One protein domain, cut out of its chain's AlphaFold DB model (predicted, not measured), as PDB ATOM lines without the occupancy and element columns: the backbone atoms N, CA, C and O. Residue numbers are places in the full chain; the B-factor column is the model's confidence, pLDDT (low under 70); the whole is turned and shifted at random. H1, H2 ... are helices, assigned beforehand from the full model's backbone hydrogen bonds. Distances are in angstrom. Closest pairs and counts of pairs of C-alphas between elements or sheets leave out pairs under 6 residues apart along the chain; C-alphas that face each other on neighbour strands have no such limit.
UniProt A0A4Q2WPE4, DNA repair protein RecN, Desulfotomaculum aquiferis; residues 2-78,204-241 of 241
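What this domain is: This is residues 2 to 78 and 204 to 241 of the 241 residues of the protein "DNA repair protein RecN" of Desulfotomaculum aquiferis (UniProt A0A4Q2WPE4). Two helices joined end to end with a corner between them, H3 and H4, make a long thin rod together with one longer helix, H5, which runs back the opposite way, packing first on H4 with its residues 204 to 215 and then along H3. At the far end of H3 the short helices H1 and H2 form a hook; residues 2 to 9, 11 to 18 and 22 to 27 stick out there. The printed part has 115 residues with five named helices, H1 to H5 in order, and no named strand: the class is all helix. It is extended, with a radius of gyration of the C-alphas of 24.6 A and spans of 87 by 29 by 17 A.

How they stand to each other: Start at H5, residues 204 to 238. It touches H3, residues 25 to 53, closest at the C-alphas of Trp 42 and Ile 228, 5.9 A apart, at a shallow tilt of 23 degrees, opposite ways. With residues 204 to 215 alone it touches H4, residues 56 to 76, closest at the C-alphas of Val 70 and Lys 204, 5.7 A, opposite ways at a tilt of 38 degrees, only just steep. H3 and H4 meet only through their link. H3, with residues 28 to 32 alone, touches H2, residues 13 to 23, closest at the C-alphas of Ala 28 and Asp 21, 6.6 A, at a steep tilt of 47 degrees, opposite ways. H1, residues 5 to 9, is close to H2 but not clearly touching, and apart from H3, H4 and H5. Every O i to N i+4 pair is within hydrogen-bond range in H1, H3, H4 and H5; in H2, 5 of 7 are.

Where its parts are: Find C-alpha 204 at (160.720, 166.146, 165.703); H5 runs 51.1 A to C-alpha 238 at (177.448, 118.046, 161.967). H3 measures 41.7 A, H4 30.2 A and H2 16.1 A; H1 begins at C-alpha 5, (182.348, 103.539, 192.157).

The domain as a whole: The C-alphas farthest apart, of Leu 2 and Leu 78, are 87.9 A apart. Residues 79 to 203 are cut out, with 11.3 A between C-alphas 78 and 204; the links printed whole are tight. Confidence is under 70 at residues 2 to 20, 22, 24 and 239 to 241.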
ATOM      1  N   LEU A   2     188.690  98.007 192.184       43.44
ATOM      2  CA  LEU A   2     187.900  98.921 191.354       43.44
ATOM      3  C   LEU A   2     186.580  98.176 191.188       43.44
ATOM      4  O   LEU A   2     186.596  97.071 190.657       43.44
ATOM      5  N   GLY A   3     185.491  98.628 191.809       52.03
ATOM      6  CA  GLY A   3     184.300  97.768 191.823       52.03
ATOM      7  C   GLY A   3     183.019  98.297 192.448       52.03
ATOM      8  O   GLY A   3     181.989  97.674 192.251       52.03
ATOM      9  N   GLN A   4     183.030  99.438 193.142       51.72
ATOM     10  CA  GLN A   4     181.787 100.026 193.674       51.72
ATOM     11  C   GLN A   4     181.494 101.432 193.124       51.72
ATOM     12  O   GLN A   4     180.339 101.755 192.868       51.72
ATOM     13  N   HIS A   5     182.524 102.233 192.816       48.16
ATOM     14  CA  HIS A   5     182.348 103.539 192.157       48.16
ATOM     15  C   HIS A   5     182.177 103.459 190.626       48.16
ATOM     16  O   HIS A   5     181.525 104.322 190.030       48.16
ATOM     17  N   GLU A   6     182.696 102.416 189.970       51.47
ATOM     18  CA  GLU A   6     182.514 102.206 188.523       51.47
ATOM     19  C   GLU A   6     181.088 101.752 188.179       51.47
ATOM     20  O   GLU A   6     180.523 102.220 187.192       51.47
ATOM     21  N   GLN A   7     180.449 100.949 189.040       50.34
ATOM     22  CA  GLN A   7     179.052 100.531 188.854       50.34
ATOM     23  C   GLN A   7     178.071 101.713 188.882       50.34
ATOM     24  O   GLN A   7     177.131 101.738 188.094       50.34
ATOM     25  N   GLN A   8     178.313 102.741 189.707       52.66
ATOM     26  CA  GLN A   8     177.503 103.972 189.698       52.66
ATOM     27  C   GLN A   8     177.748 104.852 188.461       52.66
ATOM     28  O   GLN A   8     176.902 105.666 188.096       52.66
ATOM     29  N   THR A   9     178.896 104.695 187.803       53.31
ATOM     30  CA  THR A   9     179.250 105.427 186.577       53.31
ATOM     31  C   THR A   9     178.616 104.764 185.344       53.31
ATOM     32  O   THR A   9     178.143 105.477 184.465       53.31
ATOM     33  N   LEU A  10     178.516 103.428 185.341       55.22
ATOM     34  CA  LEU A  10     177.875 102.570 184.324       55.22
ATOM     35  C   LEU A  10     176.334 102.550 184.348       55.22
ATOM     36  O   LEU A  10     175.698 101.909 183.515       55.22
ATOM     37  N   LEU A  11     175.710 103.195 185.329       57.53
ATOM     38  CA  LEU A  11     174.253 103.372 185.387       57.53
ATOM     39  C   LEU A  11     173.840 104.800 185.021       57.53
ATOM     40  O   LEU A  11     172.651 105.096 184.905       57.53
ATOM     41  N   ASN A  12     174.817 105.689 184.836       56.81
ATOM     42  CA  ASN A  12     174.575 107.082 184.530       56.81
ATOM     43  C   ASN A  12     174.673 107.295 183.016       56.81
ATOM     44  O   ASN A  12     175.762 107.327 182.441       56.81
ATOM     45  N   ARG A  13     173.507 107.425 182.377       59.78
ATOM     46  CA  ARG A  13     173.343 107.509 180.919       59.78
ATOM     47  C   ARG A  13     174.197 108.618 180.291       59.78
ATOM     48  O   ARG A  13     174.733 108.420 179.204       59.78
ATOM     49  N   ASP A  14     174.417 109.716 181.012       61.84
ATOM     50  CA  ASP A  14     175.245 110.844 180.565       61.84
ATOM     51  C   ASP A  14     176.737 110.488 180.474       61.84
ATOM     52  O   ASP A  14     177.470 110.999 179.626       61.84
ATOM     53  N   LYS A  15     177.204 109.555 181.314       63.44
ATOM     54  CA  LYS A  15     178.597 109.093 181.303       63.44
ATOM     55  C   LYS A  15     178.869 108.063 180.204       63.44
ATOM     56  O   LYS A  15     180.027 107.875 179.839       63.44
ATOM     57  N   HIS A  16     177.830 107.438 179.645       65.81
ATOM     58  CA  HIS A  16     177.962 106.477 178.545       65.81
ATOM     59  C   HIS A  16     178.312 107.159 177.221       65.81
ATOM     60  O   HIS A  16     179.166 106.647 176.503       65.81
ATOM     61  N   CYS A  17     177.739 108.338 176.938       67.38
ATOM     62  CA  CYS A  17     178.154 109.157 175.790       67.38
ATOM     63  C   CYS A  17     179.638 109.510 175.879       67.38
ATOM     64  O   CYS A  17     180.391 109.245 174.954       67.38
ATOM     65  N   HIS A  18     180.089 109.992 177.039       67.44
ATOM     66  CA  HIS A  18     181.494 110.348 177.240       67.44
ATOM     67  C   HIS A  18     182.467 109.168 177.077       67.44
ATOM     68  O   HIS A  18     183.624 109.372 176.699       67.44
ATOM     69  N   LEU A  19     182.023 107.946 177.391       66.19
ATOM     70  CA  LEU A  19     182.809 106.726 177.210       66.19
ATOM     71  C   LEU A  19     182.889 106.318 175.728       66.19
ATOM     72  O   LEU A  19     183.965 105.953 175.261       66.19
ATOM     73  N   LEU A  20     181.770 106.411 175.001       67.19
ATOM     74  CA  LEU A  20     181.679 106.151 173.557       67.19
ATOM     75  C   LEU A  20     182.482 107.175 172.744       67.19
ATOM     76  O   LEU A  20     183.234 106.797 171.851       67.19
ATOM     77  N   ASP A  21     182.410 108.448 173.125       70.50
ATOM     78  CA  ASP A  21     183.165 109.547 172.521       70.50
ATOM     79  C   ASP A  21     184.683 109.334 172.620       70.50
ATOM     80  O   ASP A  21     185.423 109.594 171.673       70.50
ATOM     81  N   LYS A  22     185.165 108.801 173.753       68.94
ATOM     82  CA  LYS A  22     186.587 108.457 173.949       68.94
ATOM     83  C   LYS A  22     187.050 107.269 173.102       68.94
ATOM     84  O   LYS A  22     188.249 107.146 172.858       68.94
ATOM     85  N   LEU A  23     186.134 106.400 172.674       70.06
ATOM     86  CA  LEU A  23     186.424 105.241 171.823       70.06
ATOM     87  C   LEU A  23     186.414 105.587 170.323       70.06
ATOM     88  O   LEU A  23     186.916 104.797 169.527       70.06
ATOM     89  N   GLY A  24     185.885 106.753 169.930       69.75
ATOM     90  CA  GLY A  24     185.697 107.157 168.529       69.75
ATOM     91  C   GLY A  24     186.943 107.671 167.788       69.75
ATOM     92  O   GLY A  24     186.851 108.017 166.613       69.75
ATOM     93  N   GLY A  25     188.109 107.733 168.436       77.50
ATOM     94  CA  GLY A  25     189.354 108.188 167.805       77.50
ATOM     95  C   GLY A  25     189.393 109.694 167.490       77.50
ATOM     96  O   GLY A  25     188.583 110.481 167.978       77.50
ATOM     97  N   GLN A  26     190.381 110.114 166.693       77.19
ATOM     98  CA  GLN A  26     190.670 111.532 166.437       77.19
ATOM     99  C   GLN A  26     189.564 112.241 165.633       77.19
ATOM    100  O   GLN A  26     189.226 113.382 165.931       77.19
ATOM    101  N   GLU A  27     188.930 111.541 164.692       78.00
ATOM    102  CA  GLU A  27     187.831 112.073 163.876       78.00
ATOM    103  C   GLU A  27     186.571 112.370 164.713       78.00
ATOM    104  O   GLU A  27     185.917 113.403 164.532       78.00
ATOM    105  N   ALA A  28     186.264 111.516 165.701       77.06
ATOM    106  CA  ALA A  28     185.193 111.772 166.663       77.06
ATOM    107  C   ALA A  28     185.532 112.945 167.595       77.06
ATOM    108  O   ALA A  28     184.673 113.782 167.863       77.06
ATOM    109  N   ALA A  29     186.787 113.056 168.047       78.81
ATOM    110  CA  ALA A  29     187.229 114.172 168.883       78.81
ATOM    111  C   ALA A  29     187.114 115.528 168.158       78.81
ATOM    112  O   ALA A  29     186.636 116.501 168.745       78.81
ATOM    113  N   GLU A  30     187.485 115.586 166.876       83.06
ATOM    114  CA  GLU A  30     187.333 116.779 166.037       83.06
ATOM    115  C   GLU A  30     185.861 117.156 165.824       83.06
ATOM    116  O   GLU A  30     185.504 118.330 165.926       83.06
ATOM    117  N   ARG A  31     184.978 116.172 165.604       81.50
ATOM    118  CA  ARG A  31     183.526 116.406 165.518       81.50
ATOM    119  C   ARG A  31     182.928 116.922 166.811       81.50
ATOM    120  O   ARG A  31     182.159 117.876 166.785       81.50
ATOM    121  N   ILE A  32     183.284 116.322 167.944       83.06
ATOM    122  CA  ILE A  32     182.817 116.779 169.257       83.06
ATOM    123  C   ILE A  32     183.238 118.232 169.481       83.06
ATOM    124  O   ILE A  32     182.450 119.017 170.012       83.06
ATOM    125  N   HIS A  33     184.446 118.613 169.051       85.75
ATOM    126  CA  HIS A  33     184.889 120.002 169.090       85.75
ATOM    127  C   HIS A  33     184.036 120.916 168.206       85.75
ATOM    128  O   HIS A  33     183.508 121.900 168.720       85.75
ATOM    129  N   ARG A  34     183.813 120.557 166.933       86.25
ATOM    130  CA  ARG A  34     182.957 121.335 166.018       86.25
ATOM    131  C   ARG A  34     181.540 121.513 166.560       86.25
ATOM    132  O   ARG A  34     181.046 122.634 166.636       86.25
ATOM    133  N   VAL A  35     180.912 120.435 167.030       87.50
ATOM    134  CA  VAL A  35     179.563 120.476 167.617       87.50
ATOM    135  C   VAL A  35     179.526 121.362 168.865       87.50
ATOM    136  O   VAL A  35     178.587 122.142 169.028       87.50
ATOM    137  N   LYS A  36     180.541 121.287 169.737       87.81
ATOM    138  CA  LYS A  36     180.643 122.158 170.920       87.81
ATOM    139  C   LYS A  36     180.819 123.627 170.550       87.81
ATOM    140  O   LYS A  36     180.196 124.473 171.187       87.81
ATOM    141  N   ASP A  37     181.633 123.931 169.544       90.50
ATOM    142  CA  ASP A  37     181.865 125.305 169.093       90.50
ATOM    143  C   ASP A  37     180.608 125.912 168.455       90.50
ATOM    144  O   ASP A  37     180.243 127.041 168.788       90.50
ATOM    145  N   VAL A  38     179.903 125.153 167.606       91.25
ATOM    146  CA  VAL A  38     178.620 125.574 167.019       91.25
ATOM    147  C   VAL A  38     177.570 125.778 168.110       91.25
ATOM    148  O   VAL A  38     176.884 126.798 168.111       91.25
ATOM    149  N   TYR A  39     177.476 124.863 169.081       88.44
ATOM    150  CA  TYR A  39     176.546 124.999 170.204       88.44
ATOM    151  C   TYR A  39     176.862 126.213 171.087       88.44
ATOM    152  O   TYR A  39     175.944 126.929 171.483       88.44
ATOM    153  N   ARG A  40     178.147 126.480 171.377       93.12
ATOM    154  CA  ARG A  40     178.564 127.673 172.130       93.12
ATOM    155  C   ARG A  40     178.114 128.945 171.416       93.12
ATOM    156  O   ARG A  40     177.436 129.756 172.035       93.12
ATOM    157  N   ARG A  41     178.429 129.079 170.121       92.56
ATOM    158  CA  ARG A  41     178.030 130.241 169.310       92.56
ATOM    159  C   ARG A  41     176.513 130.389 169.264       92.56
ATOM    160  O   ARG A  41     176.002 131.472 169.500       92.56
ATOM    161  N   TRP A  42     175.789 129.294 169.027       93.62
ATOM    162  CA  TRP A  42     174.325 129.296 169.014       93.62
ATOM    163  C   TRP A  42     173.749 129.789 170.340       93.62
ATOM    164  O   TRP A  42     172.848 130.624 170.338       93.62
ATOM    165  N   LYS A  43     174.293 129.315 171.465       92.44
ATOM    166  CA  LYS A  43     173.862 129.736 172.796       92.44
ATOM    167  C   LYS A  43     174.155 131.217 173.039       92.44
ATOM    168  O   LYS A  43     173.248 131.932 173.436       92.44
ATOM    169  N   GLU A  44     175.369 131.680 172.739       94.00
ATOM    170  CA  GLU A  44     175.762 133.093 172.873       94.00
ATOM    171  C   GLU A  44     174.854 134.017 172.043       94.00
ATOM    172  O   GLU A  44     174.335 134.998 172.566       94.00
ATOM    173  N   THR A  45     174.594 133.673 170.776       92.38
ATOM    174  CA  THR A  45     173.706 134.448 169.890       92.38
ATOM    175  C   THR A  45     172.246 134.408 170.357       92.38
ATOM    176  O   THR A  45     171.538 135.406 170.260       92.38
ATOM    177  N   THR A  46     171.791 133.272 170.894       91.81
ATOM    178  CA  THR A  46     170.434 133.123 171.448       91.81
ATOM    179  C   THR A  46     170.260 133.942 172.725       91.81
ATOM    180  O   THR A  46     169.233 134.589 172.898       91.81
ATOM    181  N   ASP A  47     171.259 133.955 173.608       91.44
ATOM    182  CA  ASP A  47     171.249 134.764 174.828       91.44
ATOM    183  C   ASP A  47     171.258 136.268 174.486       91.44
ATOM    184  O   ASP A  47     170.519 137.039 175.102       91.44
ATOM    185  N   GLU A  48     172.014 136.681 173.457       90.12
ATOM    186  CA  GLU A  48     172.007 138.060 172.947       90.12
ATOM    187  C   GLU A  48     170.646 138.456 172.345       90.12
ATOM    188  O   GLU A  48     170.132 139.530 172.661       90.12
ATOM    189  N   LEU A  49     170.022 137.585 171.539       89.25
ATOM    190  CA  LEU A  49     168.684 137.826 170.987       89.25
ATOM    191  C   LEU A  49     167.630 137.921 172.097       89.25
ATOM    192  O   LEU A  49     166.855 138.871 172.122       89.25
ATOM    193  N   ASN A  50     167.637 136.993 173.056       87.56
ATOM    194  CA  ASN A  50     166.694 137.000 174.177       87.56
ATOM    195  C   ASN A  50     166.794 138.290 175.004       87.56
ATOM    196  O   ASN A  50     165.777 138.802 175.472       87.56
ATOM    197  N   ALA A  51     168.005 138.829 175.184       85.69
ATOM    198  CA  ALA A  51     168.211 140.099 175.875       85.69
ATOM    199  C   ALA A  51     167.601 141.290 175.111       85.69
ATOM    200  O   ALA A  51     167.054 142.197 175.737       85.69
ATOM    201  N   LEU A  52     167.651 141.281 173.775       83.69
ATOM    202  CA  LEU A  52     167.016 142.303 172.933       83.69
ATOM    203  C   LEU A  52     165.488 142.126 172.853       83.69
ATOM    204  O   LEU A  52     164.742 143.106 172.884       83.69
ATOM    205  N   GLU A  53     165.005 140.884 172.804       81.94
ATOM    206  CA  GLU A  53     163.583 140.567 172.656       81.94
ATOM    207  C   GLU A  53     162.746 140.864 173.903       81.94
ATOM    208  O   GLU A  53     161.536 141.089 173.768       81.94
ATOM    209  N   GLN A  54     163.360 140.922 175.094       78.44
ATOM    210  CA  GLN A  54     162.668 141.217 176.356       78.44
ATOM    211  C   GLN A  54     161.832 142.509 176.303       78.44
ATOM    212  O   GLN A  54     160.793 142.569 176.958       78.44
ATOM    213  N   ASN A  55     162.203 143.474 175.447       76.50
ATOM    214  CA  ASN A  55     161.470 144.730 175.239       76.50
ATOM    215  C   ASN A  55     160.904 144.903 173.814       76.50
ATOM    216  O   ASN A  55     160.399 145.973 173.478       76.50
ATOM    217  N   SER A  56     160.932 143.864 172.972       80.00
ATOM    218  CA  SER A  56     160.544 143.933 171.548       80.00
ATOM    219  C   SER A  56     159.160 144.548 171.307       80.00
ATOM    220  O   SER A  56     158.988 145.401 170.438       80.00
ATOM    221  N   ARG A  57     158.157 144.169 172.110       81.75
ATOM    222  CA  ARG A  57     156.787 144.702 171.989       81.75
ATOM    223  C   ARG A  57     156.685 146.180 172.356       81.75
ATOM    224  O   ARG A  57     155.873 146.891 171.768       81.75
ATOM    225  N   GLU A  58     157.451 146.631 173.344       85.94
ATOM    226  CA  GLU A  58     157.477 148.041 173.745       85.94
ATOM    227  C   GLU A  58     158.218 148.880 172.704       85.94
ATOM    228  O   GLU A  58     157.715 149.931 172.311       85.94
ATOM    229  N   ILE A  59     159.334 148.362 172.183       86.50
ATOM    230  CA  ILE A  59     160.103 148.970 171.091       86.50
ATOM    231  C   ILE A  59     159.233 149.129 169.843       86.50
ATOM    232  O   ILE A  59     159.153 150.228 169.304       86.50
ATOM    233  N   ALA A  60     158.513 148.084 169.423       86.25
ATOM    234  CA  ALA A  60     157.630 148.151 168.257       86.25
ATOM    235  C   ALA A  60     156.534 149.220 168.421       86.25
ATOM    236  O   ALA A  60     156.321 150.043 167.533       86.25
ATOM    237  N   ARG A  61     155.886 149.279 169.594       90.06
ATOM    238  CA  ARG A  61     154.888 150.322 169.895       90.06
ATOM    239  C   ARG A  61     155.494 151.723 169.888       90.06
ATOM    240  O   ARG A  61     154.845 152.662 169.428       90.06
ATOM    241  N   ARG A  62     156.710 151.874 170.418       92.88
ATOM    242  CA  ARG A  62     157.433 153.148 170.447       92.88
ATOM    243  C   ARG A  62     157.806 153.599 169.036       92.88
ATOM    244  O   ARG A  62     157.555 154.754 168.709       92.88
ATOM    245  N   LEU A  63     158.311 152.690 168.201       92.38
ATOM    246  CA  LEU A  63     158.600 152.930 166.786       92.38
ATOM    247  C   LEU A  63     157.354 153.406 166.034       92.38
ATOM    248  O   LEU A  63     157.402 154.446 165.387       92.38
ATOM    249  N   ASP A  64     156.229 152.698 166.157       93.50
ATOM    250  CA  ASP A  64     154.981 153.076 165.483       93.50
ATOM    251  C   ASP A  64     154.492 154.465 165.916       93.50
ATOM    252  O   ASP A  64     154.092 155.285 165.084       93.50
ATOM    253  N   MET A  65     154.559 154.750 167.221       95.50
ATOM    254  CA  MET A  65     154.185 156.046 167.778       95.50
ATOM    255  C   MET A  65     155.077 157.167 167.231       95.50
ATOM    256  O   MET A  65     154.557 158.157 166.717       95.50
ATOM    257  N   LEU A  66     156.400 157.005 167.292       96.12
ATOM    258  CA  LEU A  66     157.351 158.005 166.810       96.12
ATOM    259  C   LEU A  66     157.230 158.207 165.290       96.12
ATOM    260  O   LEU A  66     157.180 159.349 164.833       96.12
ATOM    261  N   LYS A  67     157.080 157.128 164.502       96.06
ATOM    262  CA  LYS A  67     156.853 157.199 163.044       96.06
ATOM    263  C   LYS A  67     155.588 157.994 162.733       96.06
ATOM    264  O   LYS A  67     155.588 158.820 161.818       96.06
ATOM    265  N   PHE A  68     154.515 157.783 163.496       97.25
ATOM    266  CA  PHE A  68     153.284 158.553 163.349       97.25
ATOM    267  C   PHE A  68     153.489 160.039 163.677       97.25
ATOM    268  O   PHE A  68     153.082 160.890 162.886       97.25
ATOM    269  N   GLN A  69     154.141 160.354 164.798       97.25
ATOM    270  CA  GLN A  69     154.366 161.731 165.252       97.25
ATOM    271  C   GLN A  69     155.256 162.516 164.282       97.25
ATOM    272  O   GLN A  69     154.883 163.603 163.842       97.25
ATOM    273  N   VAL A  70     156.385 161.935 163.864       97.38
ATOM    274  CA  VAL A  70     157.289 162.535 162.871       97.38
ATOM    275  C   VAL A  70     156.561 162.764 161.548       97.38
ATOM    276  O   VAL A  70     156.665 163.839 160.958       97.38
ATOM    277  N   LYS A  71     155.756 161.795 161.090       97.69
ATOM    278  CA  LYS A  71     154.948 161.946 159.873       97.69
ATOM    279  C   LYS A  71     153.892 163.046 160.004       97.69
ATOM    280  O   LYS A  71     153.662 163.764 159.032       97.69
ATOM    281  N   GLU A  72     153.248 163.178 161.162       97.38
ATOM    282  CA  GLU A  72     152.274 164.241 161.428       97.38
ATOM    283  C   GLU A  72     152.937 165.624 161.348       97.38
ATOM    284  O   GLU A  72     152.440 166.487 160.621       97.38
ATOM    285  N   ILE A  73     154.088 165.806 162.004       96.94
ATOM    286  CA  ILE A  73     154.837 167.073 161.986       96.94
ATOM    287  C   ILE A  73     155.362 167.377 160.575       96.94
ATOM    288  O   ILE A  73     155.186 168.488 160.077       96.94
ATOM    289  N   ASN A  74     155.927 166.387 159.877       96.38
ATOM    290  CA  ASN A  74     156.412 166.554 158.503       96.38
ATOM    291  C   ASN A  74     155.294 166.937 157.529       96.38
ATOM    292  O   ASN A  74     155.486 167.792 156.670       96.38
ATOM    293  N   LYS A  75     154.106 166.343 157.676       97.12
ATOM    294  CA  LYS A  75     152.945 166.685 156.845       97.12
ATOM    295  C   LYS A  75     152.463 168.116 157.091       97.12
ATOM    296  O   LYS A  75     151.916 168.729 156.177       97.12
ATOM    297  N   ALA A  76     152.634 168.633 158.306       95.88
ATOM    298  CA  ALA A  76     152.258 170.000 158.632       95.88
ATOM    299  C   ALA A  76     153.158 171.037 157.950       95.88
ATOM    300  O   ALA A  76     152.665 172.124 157.660       95.88
ATOM    301  N   ASN A  77     154.417 170.696 157.648       95.75
ATOM    302  CA  ASN A  77     155.371 171.566 156.955       95.75
ATOM    303  C   ASN A  77     155.397 172.981 157.561       95.75
ATOM    304  O   ASN A  77     155.010 173.949 156.908       95.75
ATOM    305  N   LEU A  78     155.723 173.054 158.853       94.50
ATOM    306  CA  LEU A  78     155.755 174.304 159.613       94.50
ATOM    307  C   LEU A  78     157.003 175.118 159.256       94.50
ATOM    308  O   LEU A  78     158.088 174.543 159.147       94.50
ATOM    309  N   LYS A 204     160.580 166.956 166.917       96.88
ATOM    310  CA  LYS A 204     160.720 166.146 165.703       96.88
ATOM    311  C   LYS A 204     162.151 165.629 165.544       96.88
ATOM    312  O   LYS A 204     162.323 164.436 165.330       96.88
ATOM    313  N   GLU A 205     163.159 166.488 165.678       97.12
ATOM    314  CA  GLU A 205     164.563 166.084 165.542       97.12
ATOM    315  C   GLU A 205     164.953 165.023 166.586       97.12
ATOM    316  O   GLU A 205     165.621 164.036 166.274       97.12
ATOM    317  N   GLN A 206     164.498 165.184 167.830       97.38
ATOM    318  CA  GLN A 206     164.718 164.190 168.884       97.38
ATOM    319  C   GLN A 206     164.019 162.863 168.571       97.38
ATOM    320  O   GLN A 206     164.622 161.804 168.740       97.38
ATOM    321  N   ALA A 207     162.779 162.916 168.082       96.69
ATOM    322  CA  ALA A 207     162.015 161.739 167.685       96.69
ATOM    323  C   ALA A 207     162.658 161.000 166.498       96.69
ATOM    324  O   ALA A 207     162.691 159.774 166.502       96.69
ATOM    325  N   GLU A 208     163.205 161.720 165.514       96.62
ATOM    326  CA  GLU A 208     163.940 161.141 164.380       96.62
ATOM    327  C   GLU A 208     165.226 160.440 164.843       96.62
ATOM    328  O   GLU A 208     165.465 159.293 164.477       96.62
ATOM    329  N   ARG A 209     166.002 161.060 165.742       96.56
ATOM    330  CA  ARG A 209     167.189 160.416 166.334       96.56
ATOM    331  C   ARG A 209     166.834 159.170 167.148       96.56
ATOM    332  O   ARG A 209     167.567 158.182 167.123       96.56
ATOM    333  N   GLU A 210     165.727 159.210 167.888       94.88
ATOM    334  CA  GLU A 210     165.248 158.050 168.644       94.88
ATOM    335  C   GLU A 210     164.795 156.930 167.695       94.88
ATOM    336  O   GLU A 210     165.159 155.775 167.915       94.88
ATOM    337  N   LEU A 211     164.085 157.260 166.609       94.19
ATOM    338  CA  LEU A 211     163.698 156.301 165.570       94.19
ATOM    339  C   LEU A 211     164.902 155.576 164.983       94.19
ATOM    340  O   LEU A 211     164.911 154.348 164.991       94.19
ATOM    341  N   ASP A 212     165.928 156.314 164.559       92.19
ATOM    342  CA  ASP A 212     167.143 155.724 163.995       92.19
ATOM    343  C   ASP A 212     167.809 154.772 164.998       92.19
ATOM    344  O   ASP A 212     168.276 153.688 164.642       92.19
ATOM    345  N   SER A 213     167.830 155.136 166.284       90.94
ATOM    346  CA  SER A 213     168.401 154.277 167.324       90.94
ATOM    347  C   SER A 213     167.618 152.969 167.512       90.94
ATOM    348  O   SER A 213     168.226 151.915 167.701       90.94
ATOM    349  N   LEU A 214     166.286 153.018 167.429       88.44
ATOM    350  CA  LEU A 214     165.409 151.863 167.627       88.44
ATOM    351  C   LEU A 214     165.319 150.975 166.379       88.44
ATOM    352  O   LEU A 214     165.277 149.752 166.518       88.44
ATOM    353  N   ASP A 215     165.338 151.557 165.178       85.75
ATOM    354  CA  ASP A 215     165.381 150.800 163.921       85.75
ATOM    355  C   ASP A 215     166.707 150.007 163.831       85.75
ATOM    356  O   ASP A 215     166.677 148.812 163.541       85.75
ATOM    357  N   ASN A 216     167.849 150.582 164.245       87.06
ATOM    358  CA  ASN A 216     169.127 149.852 164.356       87.06
ATOM    359  C   ASN A 216     169.057 148.644 165.316       87.06
ATOM    360  O   ASN A 216     169.674 147.602 165.076       87.06
ATOM    361  N   VAL A 217     168.317 148.765 166.424       85.25
ATOM    362  CA  VAL A 217     168.105 147.650 167.364       85.25
ATOM    363  C   VAL A 217     167.255 146.552 166.722       85.25
ATOM    364  O   VAL A 217     167.561 145.371 166.901       85.25
ATOM    365  N   SER A 218     166.229 146.925 165.952       82.19
ATOM    366  CA  SER A 218     165.408 145.973 165.196       82.19
ATOM    367  C   SER A 218     166.244 145.215 164.163       82.19
ATOM    368  O   SER A 218     166.219 143.987 164.147       82.19
ATOM    369  N   GLU A 219     167.057 145.921 163.372       86.06
ATOM    370  CA  GLU A 219     167.950 145.307 162.380       86.06
ATOM    371  C   GLU A 219     168.950 144.341 163.029       86.06
ATOM    372  O   GLU A 219     169.194 143.243 162.521       86.06
ATOM    373  N   LYS A 220     169.494 144.704 164.199       87.94
ATOM    374  CA  LYS A 220     170.376 143.818 164.966       87.94
ATOM    375  C   LYS A 220     169.652 142.546 165.424       87.94
ATOM    376  O   LYS A 220     170.231 141.463 165.360       87.94
ATOM    377  N   SER A 221     168.403 142.662 165.874       86.38
ATOM    378  CA  SER A 221     167.576 141.518 166.279       86.38
ATOM    379  C   SER A 221     167.308 140.564 165.107       86.38
ATOM    380  O   SER A 221     167.440 139.343 165.249       86.38
ATOM    381  N   ASP A 222     167.001 141.110 163.929       86.94
ATOM    382  CA  ASP A 222     166.772 140.326 162.712       86.94
ATOM    383  C   ASP A 222     168.050 139.590 162.274       86.94
ATOM    384  O   ASP A 222     168.019 138.386 162.001       86.94
ATOM    385  N   ALA A 223     169.202 140.268 162.315       90.56
ATOM    386  CA  ALA A 223     170.500 139.671 162.001       90.56
ATOM    387  C   ALA A 223     170.876 138.522 162.959       90.56
ATOM    388  O   ALA A 223     171.366 137.477 162.519       90.56
ATOM    389  N   LEU A 224     170.620 138.673 164.265       90.69
ATOM    390  CA  LEU A 224     170.844 137.606 165.251       90.69
ATOM    391  C   LEU A 224     169.915 136.411 165.009       90.69
ATOM    392  O   LEU A 224     170.353 135.262 165.091       90.69
ATOM    393  N   THR A 225     168.659 136.663 164.641       90.00
ATOM    394  CA  THR A 225     167.695 135.613 164.280       90.00
ATOM    395  C   THR A 225     168.173 134.813 163.064       90.00
ATOM    396  O   THR A 225     168.126 133.577 163.051       90.00
ATOM    397  N   GLU A 226     168.691 135.491 162.040       92.25
ATOM    398  CA  GLU A 226     169.249 134.843 160.853       92.25
ATOM    399  C   GLU A 226     170.528 134.048 161.176       92.25
ATOM    400  O   GLU A 226     170.684 132.902 160.730       92.25
ATOM    401  N   ALA A 227     171.390 134.582 162.046       91.81
ATOM    402  CA  ALA A 227     172.567 133.882 162.554       91.81
ATOM    403  C   ALA A 227     172.189 132.599 163.320       91.81
ATOM    404  O   ALA A 227     172.746 131.536 163.033       91.81
ATOM    405  N   ILE A 228     171.192 132.643 164.209       92.38
ATOM    406  CA  ILE A 228     170.673 131.463 164.926       92.38
ATOM    407  C   ILE A 228     170.153 130.407 163.944       92.38
ATOM    408  O   ILE A 228     170.451 129.216 164.094       92.38
ATOM    409  N   ASN A 229     169.417 130.820 162.908       92.12
ATOM    410  CA  ASN A 229     168.921 129.915 161.870       92.12
ATOM    411  C   ASN A 229     170.064 129.240 161.098       92.12
ATOM    412  O   ASN A 229     169.988 128.042 160.804       92.12
ATOM    413  N   SER A 230     171.134 129.979 160.792       92.12
ATOM    414  CA  SER A 230     172.325 129.435 160.132       92.12
ATOM    415  C   SER A 230     173.066 128.423 161.019       92.12
ATOM    416  O   SER A 230     173.304 127.295 160.585       92.12
ATOM    417  N   LEU A 231     173.298 128.759 162.293       91.56
ATOM    418  CA  LEU A 231     173.959 127.899 163.281       91.56
ATOM    419  C   LEU A 231     173.143 126.635 163.566       91.56
ATOM    420  O   LEU A 231     173.696 125.552 163.730       91.56
ATOM    421  N   THR A 232     171.812 126.736 163.552       89.44
ATOM    422  CA  THR A 232     170.923 125.576 163.704       89.44
ATOM    423  C   THR A 232     171.037 124.617 162.513       89.44
ATOM    424  O   THR A 232     170.984 123.397 162.691       89.44
ATOM    425  N   LYS A 233     171.200 125.138 161.288       90.75
ATOM    426  CA  LYS A 233     171.449 124.311 160.094       90.75
ATOM    427  C   LYS A 233     172.821 123.644 160.167       90.75
ATOM    428  O   LYS A 233     172.896 122.444 159.921       90.75
ATOM    429  N   GLU A 234     173.858 124.390 160.541       88.50
ATOM    430  CA  GLU A 234     175.227 123.887 160.724       88.50
ATOM    431  C   GLU A 234     175.266 122.762 161.769       88.50
ATOM    432  O   GLU A 234     175.732 121.659 161.489       88.50
ATOM    433  N   TRP A 235     174.633 122.980 162.924       84.44
ATOM    434  CA  TRP A 235     174.518 121.982 163.986       84.44
ATOM    435  C   TRP A 235     173.830 120.692 163.515       84.44
ATOM    436  O   TRP A 235     174.283 119.589 163.818       84.44
ATOM    437  N   ARG A 236     172.757 120.804 162.716       82.62
ATOM    438  CA  ARG A 236     172.061 119.644 162.129       82.62
ATOM    439  C   ARG A 236     172.889 118.899 161.080       82.62
ATOM    440  O   ARG A 236     172.653 117.706 160.896       82.62
ATOM    441  N   MET A 237     173.798 119.573 160.373       82.25
ATOM    442  CA  MET A 237     174.698 118.925 159.413       82.25
ATOM    443  C   MET A 237     175.792 118.135 160.132       82.25
ATOM    444  O   MET A 237     175.992 116.966 159.809       82.25
ATOM    445  N   GLU A 238     176.416 118.718 161.157       77.88
ATOM    446  CA  GLU A 238     177.448 118.046 161.967       77.88
ATOM    447  C   GLU A 238     176.905 116.815 162.725       77.88
ATOM    448  O   GLU A 238     177.653 115.876 162.996       77.88
ATOM    449  N   LEU A 239     175.596 116.783 163.020       69.31
ATOM    450  CA  LEU A 239     174.899 115.647 163.645       69.31
ATOM    451  C   LEU A 239     174.464 114.531 162.673       69.31
ATOM    452  O   LEU A 239     174.070 113.461 163.137       69.31
ATOM    453  N   ARG A 240     174.436 114.776 161.354       60.50
ATOM    454  CA  ARG A 240     173.897 113.832 160.347       60.50
ATOM    455  C   ARG A 240     174.943 112.975 159.638       60.50
ATOM    456  O   ARG A 240     174.557 111.995 159.004       60.50
ATOM    457  N   LEU A 241     176.210 113.366 159.689       47.41
ATOM    458  CA  LEU A 241     177.326 112.568 159.179       47.41
ATOM    459  C   LEU A 241     177.826 111.605 160.254       47.41
ATOM    460  O   LEU A 241     178.674 110.759 159.916       47.41
TER     461      LEU A 241